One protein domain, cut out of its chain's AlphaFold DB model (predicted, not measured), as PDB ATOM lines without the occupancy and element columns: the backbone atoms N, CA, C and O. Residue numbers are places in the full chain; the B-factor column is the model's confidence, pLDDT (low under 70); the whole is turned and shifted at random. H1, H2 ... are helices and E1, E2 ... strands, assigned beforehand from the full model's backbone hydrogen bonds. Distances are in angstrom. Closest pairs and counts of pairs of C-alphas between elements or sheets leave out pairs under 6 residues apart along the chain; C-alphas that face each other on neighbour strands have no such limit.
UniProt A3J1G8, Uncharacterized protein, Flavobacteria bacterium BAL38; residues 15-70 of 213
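This is residues 15 to 70 of the 213 residues of an uncharacterized protein of Flavobacteria bacterium BAL38 (UniProt A3J1G8). A narrow, strongly twisted sheet of three strands, E1, E2 and E3, folds back and forth, with the short helix H1 at one end. From H1 the chain makes an open loop back to H2, which only grazes the sheet, and H3 sits beyond the sheet's other end, off it. The printed part has 56 residues, with three named strands followed by three named helices; the sheet's order is E1 - E2 - E3, antiparallel, and the class is mixed, helices and strands. The whole is loose, with a radius of gyration of the C-alphas of 13.2 A, and elongated, spanning 37 by 24 by 14 A.

E1 is residues 15 to 19, 13.5 A long, from C-alpha 15 at (201.955, 199.753, 210.558). E2 is residues 24 to 29, 16.6 A, and E3 residues 32 to 40, 20.9 A, which bends by 65 degrees at residue 35. H1 is residues 41 to 46, H2 residues 54 to 57, and H3 residues 62 to 69, 10.5 A, to C-alpha 69 at (194.987, 217.865, 219.904).

The strands form a meander, each the antiparallel neighbour of the one before, in two hairpins. Between E1 and E2, N 17 and O 26 are within hydrogen-bond range at 2.9 A; between E2 and E3, N 25 and O 39 at 2.8 A. H1 is only just on the sheet, with 5 pairs of C-alphas within 10 A, and only grazes it with residues 41 to 43; its closest C-alphas to E2 are Ile 41 and Thr 24, 5.9 A. H2 only grazes the sheet; its closest C-alphas to E3 are Leu 57 and Ile 37, 7.3 A. H3 is not on the sheet and is apart from H1 and H2. In H1 and H3 every O i to N i+4 pair is within hydrogen-bond range; H2 is too short for one.

The C-alphas of Thr 21 and Tyr 70 are farthest apart, 40.4 A. Residues 44 to 53, of which 44 to 46 belong to H1, stand free. The printed part has no cut and no long link, and no printed residue is under 70 in pLDDT.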
ATOM      1  N   THR A  15     201.304 200.713 211.446       90.50
ATOM      2  CA  THR A  15     201.955 199.753 210.558       90.50
ATOM      3  C   THR A  15     201.963 198.417 211.276       90.50
ATOM      4  O   THR A  15     202.308 198.357 212.451       90.50
ATOM      5  N   SER A  16     201.548 197.352 210.600       93.00
ATOM      6  CA  SER A  16     201.501 196.014 211.188       93.00
ATOM      7  C   SER A  16     202.196 195.006 210.291       93.00
ATOM      8  O   SER A  16     202.000 195.040 209.076       93.00
ATOM      9  N   ILE A  17     202.939 194.082 210.893       94.69
ATOM     10  CA  ILE A  17     203.555 192.942 210.215       94.69
ATOM     11  C   ILE A  17     202.902 191.674 210.758       94.69
ATOM     12  O   ILE A  17     202.899 191.457 211.969       94.69
ATOM     13  N   TRP A  18     202.343 190.862 209.864       95.88
ATOM     14  CA  TRP A  18     201.617 189.639 210.200       95.88
ATOM     15  C   TRP A  18     202.472 188.423 209.850       95.88
ATOM     16  O   TRP A  18     202.849 188.241 208.693       95.88
ATOM     17  N   ASP A  19     202.774 187.603 210.852       95.94
ATOM     18  CA  ASP A  19     203.428 186.309 210.691       95.94
ATOM     19  C   ASP A  19     202.364 185.209 210.737       95.94
ATOM     20  O   ASP A  19     201.873 184.826 211.803       95.94
ATOM     21  N   ASN A  20     202.012 184.700 209.557       92.94
ATOM     22  CA  ASN A  20     200.995 183.661 209.405       92.94
ATOM     23  C   ASN A  20     201.469 182.280 209.874       92.94
ATOM     24  O   ASN A  20     200.632 181.428 210.157       92.94
ATOM     25  N   THR A  21     202.780 182.040 209.950       94.06
ATOM     26  CA  THR A  21     203.328 180.749 210.379       94.06
ATOM     27  C   THR A  21     203.214 180.607 211.889       94.06
ATOM     28  O   THR A  21     202.746 179.582 212.378       94.06
ATOM     29  N   ASN A  22     203.585 181.656 212.626       94.38
ATOM     30  CA  ASN A  22     203.539 181.657 214.089       94.38
ATOM     31  C   ASN A  22     202.239 182.253 214.659       94.38
ATOM     32  O   ASN A  22     202.016 182.202 215.868       94.38
ATOM     33  N   GLY A  23     201.380 182.828 213.811       95.31
ATOM     34  CA  GLY A  23     200.126 183.460 214.223       95.31
ATOM     35  C   GLY A  23     200.340 184.712 215.076       95.31
ATOM     36  O   GLY A  23     199.561 184.965 215.999       95.31
ATOM     37  N   THR A  24     201.406 185.474 214.802       97.00
ATOM     38  CA  THR A  24     201.745 186.688 215.560       97.00
ATOM     39  C   THR A  24     201.615 187.951 214.717       97.00
ATOM     40  O   THR A  24     201.787 187.929 213.499       97.00
ATOM     41  N   VAL A  25     201.309 189.071 215.368       95.81
ATOM     42  CA  VAL A  25     201.192 190.384 214.729       95.81
ATOM     43  C   VAL A  25     202.047 191.387 215.478       95.81
ATOM     44  O   VAL A  25     201.804 191.652 216.649       95.81
ATOM     45  N   ASN A  26     203.022 191.972 214.789       95.31
ATOM     46  CA  ASN A  26     203.825 193.076 215.303       95.31
ATOM     47  C   ASN A  26     203.187 194.396 214.887       95.31
ATOM     48  O   ASN A  26     203.079 194.685 213.694       95.31
ATOM     49  N   LEU A  27     202.768 195.194 215.864       94.50
ATOM     50  CA  LEU A  27     202.160 196.499 215.650       94.50
ATOM     51  C   LEU A  27     203.170 197.611 215.934       94.50
ATOM     52  O   LEU A  27     203.902 197.563 216.921       94.50
ATOM     53  N   TYR A  28     203.170 198.632 215.087       92.44
ATOM     54  CA  TYR A  28     203.938 199.864 215.222       92.44
ATOM     55  C   TYR A  28     202.989 201.056 215.159       92.44
ATOM     56  O   TYR A  28     201.984 201.026 214.439       92.44
ATOM     57  N   PHE A  29     203.331 202.121 215.879       90.44
ATOM     58  CA  PHE A  29     202.476 203.291 216.019       90.44
ATOM     59  C   PHE A  29     203.207 204.588 215.671       90.44
ATOM     60  O   PHE A  29     204.266 204.889 216.222       90.44
ATOM     61  N   TYR A  30     202.595 205.362 214.772       86.44
ATOM     62  CA  TYR A  30     202.919 206.754 214.456       86.44
ATOM     63  C   TYR A  30     204.427 207.043 214.310       86.44
ATOM     64  O   TYR A  30     205.021 207.771 215.107       86.44
ATOM     65  N   HIS A  31     205.051 206.433 213.298       78.94
ATOM     66  CA  HIS A  31     206.450 206.652 212.883       78.94
ATOM     67  C   HIS A  31     207.537 206.309 213.916       78.94
ATOM     68  O   HIS A  31     208.714 206.584 213.688       78.94
ATOM     69  N   LYS A  32     207.179 205.653 215.028       81.75
ATOM     70  CA  LYS A  32     208.138 205.051 215.964       81.75
ATOM     71  C   LYS A  32     208.315 203.568 215.657       81.75
ATOM     72  O   LYS A  32     207.594 202.725 216.186       81.75
ATOM     73  N   TYR A  33     209.255 203.266 214.765       83.56
ATOM     74  CA  TYR A  33     209.557 201.897 214.325       83.56
ATOM     75  C   TYR A  33     210.575 201.170 215.218       83.56
ATOM     76  O   TYR A  33     210.835 199.989 215.025       83.56
ATOM     77  N   ASP A  34     211.135 201.860 216.211       85.75
ATOM     78  CA  ASP A  34     212.041 201.312 217.225       85.75
ATOM     79  C   ASP A  34     211.310 200.503 218.309       85.75
ATOM     80  O   ASP A  34     211.938 199.771 219.073       85.75
ATOM     81  N   LYS A  35     209.980 200.630 218.391       85.69
ATOM     82  CA  LYS A  35     209.143 199.931 219.365       85.69
ATOM     83  C   LYS A  35     207.985 199.228 218.685       85.69
ATOM     84  O   LYS A  35     207.247 199.835 217.915       85.69
ATOM     85  N   THR A  36     207.788 197.969 219.052       93.00
ATOM     86  CA  THR A  36     206.654 197.169 218.601       93.00
ATOM     87  C   THR A  36     205.940 196.528 219.777       93.00
ATOM     88  O   THR A  36     206.547 196.250 220.812       93.00
ATOM     89  N   ILE A  37     204.643 196.309 219.602       93.62
ATOM     90  CA  ILE A  37     203.840 195.463 220.472       93.62
ATOM     91  C   ILE A  37     203.466 194.240 219.651       93.62
ATOM     92  O   ILE A  37     202.830 194.372 218.604       93.62
ATOM     93  N   GLN A  38     203.891 193.070 220.115       95.56
ATOM     94  CA  GLN A  38     203.554 191.807 219.481       95.56
ATOM     95  C   GLN A  38     202.305 191.220 220.131       95.56
ATOM     96  O   GLN A  38     202.207 191.139 221.354       95.56
ATOM     97  N   PHE A  39     201.374 190.775 219.299       95.56
ATOM     98  CA  PHE A  39     200.194 190.030 219.706       95.56
ATOM     99  C   PHE A  39     200.294 188.601 219.199       95.56
ATOM    100  O   PHE A  39     200.669 188.383 218.047       95.56
ATOM    101  N   ASN A  40     199.903 187.634 220.025       96.25
ATOM    102  CA  ASN A  40     199.596 186.288 219.560       96.25
ATOM    103  C   ASN A  40     198.087 186.194 219.312       96.25
ATOM    104  O   ASN A  40     197.289 186.380 220.228       96.25
ATOM    105  N   ILE A  41     197.681 185.905 218.075       94.38
ATOM    106  CA  ILE A  41     196.264 185.927 217.693       94.38
ATOM    107  C   ILE A  41     195.453 184.878 218.455       94.38
ATOM    108  O   ILE A  41     194.321 185.148 218.850       94.38
ATOM    109  N   LYS A  42     196.024 183.698 218.717       94.75
ATOM    110  CA  LYS A  42     195.334 182.645 219.470       94.75
ATOM    111  C   LYS A  42     195.075 183.080 220.913       94.75
ATOM    112  O   LYS A  42     193.992 182.830 221.435       94.75
ATOM    113  N   GLU A  43     196.047 183.744 221.531       96.06
ATOM    114  CA  GLU A  43     195.916 184.266 222.894       96.06
ATOM    115  C   GLU A  43     194.923 185.427 222.966       96.06
ATOM    116  O   GLU A  43     194.073 185.437 223.852       96.06
ATOM    117  N   GLU A  44     194.975 186.374 222.025       94.44
ATOM    118  CA  GLU A  44     194.025 187.492 222.001       94.44
ATOM    119  C   GLU A  44     192.587 187.019 221.764       94.44
ATOM    120  O   GLU A  44     191.673 187.470 222.452       94.44
ATOM    121  N   LEU A  45     192.368 186.057 220.861       94.06
ATOM    122  CA  LEU A  45     191.036 185.486 220.628       94.06
ATOM    123  C   LEU A  45     190.506 184.724 221.853       94.06
ATOM    124  O   LEU A  45     189.306 184.760 222.124       94.06
ATOM    125  N   ALA A  46     191.382 184.073 222.625       97.19
ATOM    126  CA  ALA A  46     190.996 183.354 223.839       97.19
ATOM    127  C   ALA A  46     190.499 184.280 224.965       97.19
ATOM    128  O   ALA A  46     189.724 183.838 225.812       97.19
ATOM    129  N   LYS A  47     190.878 185.567 224.963       96.06
ATOM    130  CA  LYS A  47     190.367 186.575 225.916       96.06
ATOM    131  C   LYS A  47     188.899 186.948 225.666       96.06
ATOM    132  O   LYS A  47     188.316 187.692 226.452       96.06
ATOM    133  N   GLY A  48     188.297 186.438 224.591       95.69
ATOM    134  CA  GLY A  48     186.946 186.794 224.179       95.69
ATOM    135  C   GLY A  48     186.864 188.224 223.642       95.69
ATOM    136  O   GLY A  48     187.867 188.853 223.302       95.69
ATOM    137  N   ASN A  49     185.643 188.746 223.546       95.31
ATOM    138  CA  ASN A  49     185.388 190.051 222.940       95.31
ATOM    139  C   ASN A  49     185.945 191.186 223.804       95.31
ATOM    140  O   ASN A  49     185.465 191.427 224.911       95.31
ATOM    141  N   HIS A  50     186.910 191.924 223.266       94.12
ATOM    142  CA  HIS A  50     187.476 193.093 223.920       94.12
ATOM    143  C   HIS A  50     187.987 194.108 222.889       94.12
ATOM    144  O   HIS A  50     188.117 193.813 221.702       94.12
ATOM    145  N   ILE A  51     188.243 195.333 223.349       93.50
ATOM    146  CA  ILE A  51     188.772 196.431 222.536       93.50
ATOM    147  C   ILE A  51     190.060 196.909 223.188       93.50
ATOM    148  O   ILE A  51     190.104 197.126 224.398       93.50
ATOM    149  N   ILE A  52     191.094 197.117 222.376       90.81
ATOM    150  CA  ILE A  52     192.375 197.639 222.837       90.81
ATOM    151  C   ILE A  52     192.552 199.062 222.319       90.81
ATOM    152  O   ILE A  52     192.441 199.334 221.122       90.81
ATOM    153  N   LYS A  53     192.859 199.985 223.231       90.75
ATOM    154  CA  LYS A  53     193.175 201.366 222.880       90.75
ATOM    155  C   LYS A  53     194.641 201.457 222.453       90.75
ATOM    156  O   LYS A  53     195.536 201.469 223.296       90.75
ATOM    157  N   VAL A  54     194.891 201.489 221.146       89.12
ATOM    158  CA  VAL A  54     196.246 201.319 220.592       89.12
ATOM    159  C   VAL A  54     197.230 202.376 221.098       89.12
ATOM    160  O   VAL A  54     198.349 202.032 221.456       89.12
ATOM    161  N   ASP A  55     196.818 203.639 221.216       87.50
ATOM    162  CA  ASP A  55     197.680 204.726 221.707       87.50
ATOM    163  C   ASP A  55     198.167 204.515 223.149       87.50
ATOM    164  O   ASP A  55     199.237 205.002 223.498       87.50
ATOM    165  N   SER A  56     197.430 203.765 223.977       90.88
ATOM    166  CA  SER A  56     197.864 203.441 225.346       90.88
ATOM    167  C   SER A  56     198.939 202.356 225.426       90.88
ATOM    168  O   SER A  56     199.591 202.227 226.459       90.88
ATOM    169  N   LEU A  57     199.141 201.588 224.352       91.19
ATOM    170  CA  LEU A  57     200.143 200.523 224.311       91.19
ATOM    171  C   LEU A  57     201.549 201.054 224.029       91.19
ATOM    172  O   LEU A  57     202.543 200.387 224.311       91.19
ATOM    173  N   PHE A  58     201.636 202.245 223.442       91.25
ATOM    174  CA  PHE A  58     202.888 202.852 223.021       91.25
ATOM    175  C   PHE A  58     203.261 204.012 223.946       91.25
ATOM    176  O   PHE A  58     202.396 204.675 224.522       91.25
ATOM    177  N   PRO A  59     204.562 204.314 224.094       89.19
ATOM    178  CA  PRO A  59     204.972 205.502 224.820       89.19
ATOM    179  C   PRO A  59     204.478 206.760 224.105       89.19
ATOM    180  O   PRO A  59     204.396 206.806 222.874       89.19
ATOM    181  N   LYS A  60     204.265 207.820 224.886       89.12
ATOM    182  CA  LYS A  60     203.861 209.132 224.375       89.12
ATOM    183  C   LYS A  60     204.702 209.562 223.168       89.12
ATOM    184  O   LYS A  60     205.938 209.469 223.157       89.12
ATOM    185  N   ASN A  61     204.018 210.032 222.133       87.50
ATOM    186  CA  ASN A  61     204.622 210.564 220.921       87.50
ATOM    187  C   ASN A  61     204.169 212.019 220.758       87.50
ATOM    188  O   ASN A  61     202.990 212.278 220.541       87.50
ATOM    189  N   LYS A  62     205.117 212.960 220.863       88.00
ATOM    190  CA  LYS A  62     204.837 214.403 220.805       88.00
ATOM    191  C   LYS A  62     204.165 214.818 219.495       88.00
ATOM    192  O   LYS A  62     203.295 215.683 219.502       88.00
ATOM    193  N   GLU A  63     204.546 214.208 218.375       86.69
ATOM    194  CA  GLU A  63     203.947 214.516 217.077       86.69
ATOM    195  C   GLU A  63     202.511 213.999 216.984       86.69
ATOM    196  O   GLU A  63     201.633 214.708 216.487       86.69
ATOM    197  N   PHE A  64     202.252 212.801 217.518       88.06
ATOM    198  CA  PHE A  64     200.898 212.258 217.606       88.06
ATOM    199  C   PHE A  64     200.020 213.100 218.534       88.06
ATOM    200  O   PHE A  64     198.894 213.420 218.178       88.06
ATOM    201  N   GLU A  65     200.528 213.512 219.698       88.94
ATOM    202  CA  GLU A  65     199.794 214.370 220.635       88.94
ATOM    203  C   GLU A  65     199.427 215.716 219.994       88.94
ATOM    204  O   GLU A  65     198.301 216.200 220.148       88.94
ATOM    205  N   LYS A  66     200.337 216.301 219.205       89.19
ATOM    206  CA  LYS A  66     200.066 217.511 218.419       89.19
ATOM    207  C   LYS A  66     198.966 217.273 217.376       89.19
ATOM    208  O   LYS A  66     198.076 218.107 217.247       89.19
ATOM    209  N   LEU A  67     198.992 216.143 216.665       88.56
ATOM    210  CA  LEU A  67     197.945 215.781 215.702       88.56
ATOM    211  C   LEU A  67     196.592 215.536 216.391       88.56
ATOM    212  O   LEU A  67     195.571 216.053 215.947       88.56
ATOM    213  N   ALA A  68     196.578 214.783 217.490       87.50
ATOM    214  CA  ALA A  68     195.369 214.419 218.226       87.50
ATOM    215  C   ALA A  68     194.696 215.632 218.892       87.50
ATOM    216  O   ALA A  68     193.470 215.689 219.014       87.50
ATOM    217  N   SER A  69     195.489 216.619 219.314       90.81
ATOM    218  CA  SER A  69     194.987 217.865 219.904       90.81
ATOM    219  C   SER A  69     194.569 218.914 218.869       90.81
ATOM    220  O   SER A  69     193.871 219.864 219.229       90.81
ATOM    221  N   TYR A  70     194.931 218.750 217.593       93.00
ATOM    222  CA  TYR A  70     194.601 219.700 216.532       93.00
ATOM    223  C   TYR A  70     193.097 219.727 216.239       93.00
ATOM    224  O   TYR A  70     192.501 218.711 215.876       93.00
TER     225      TYR A  70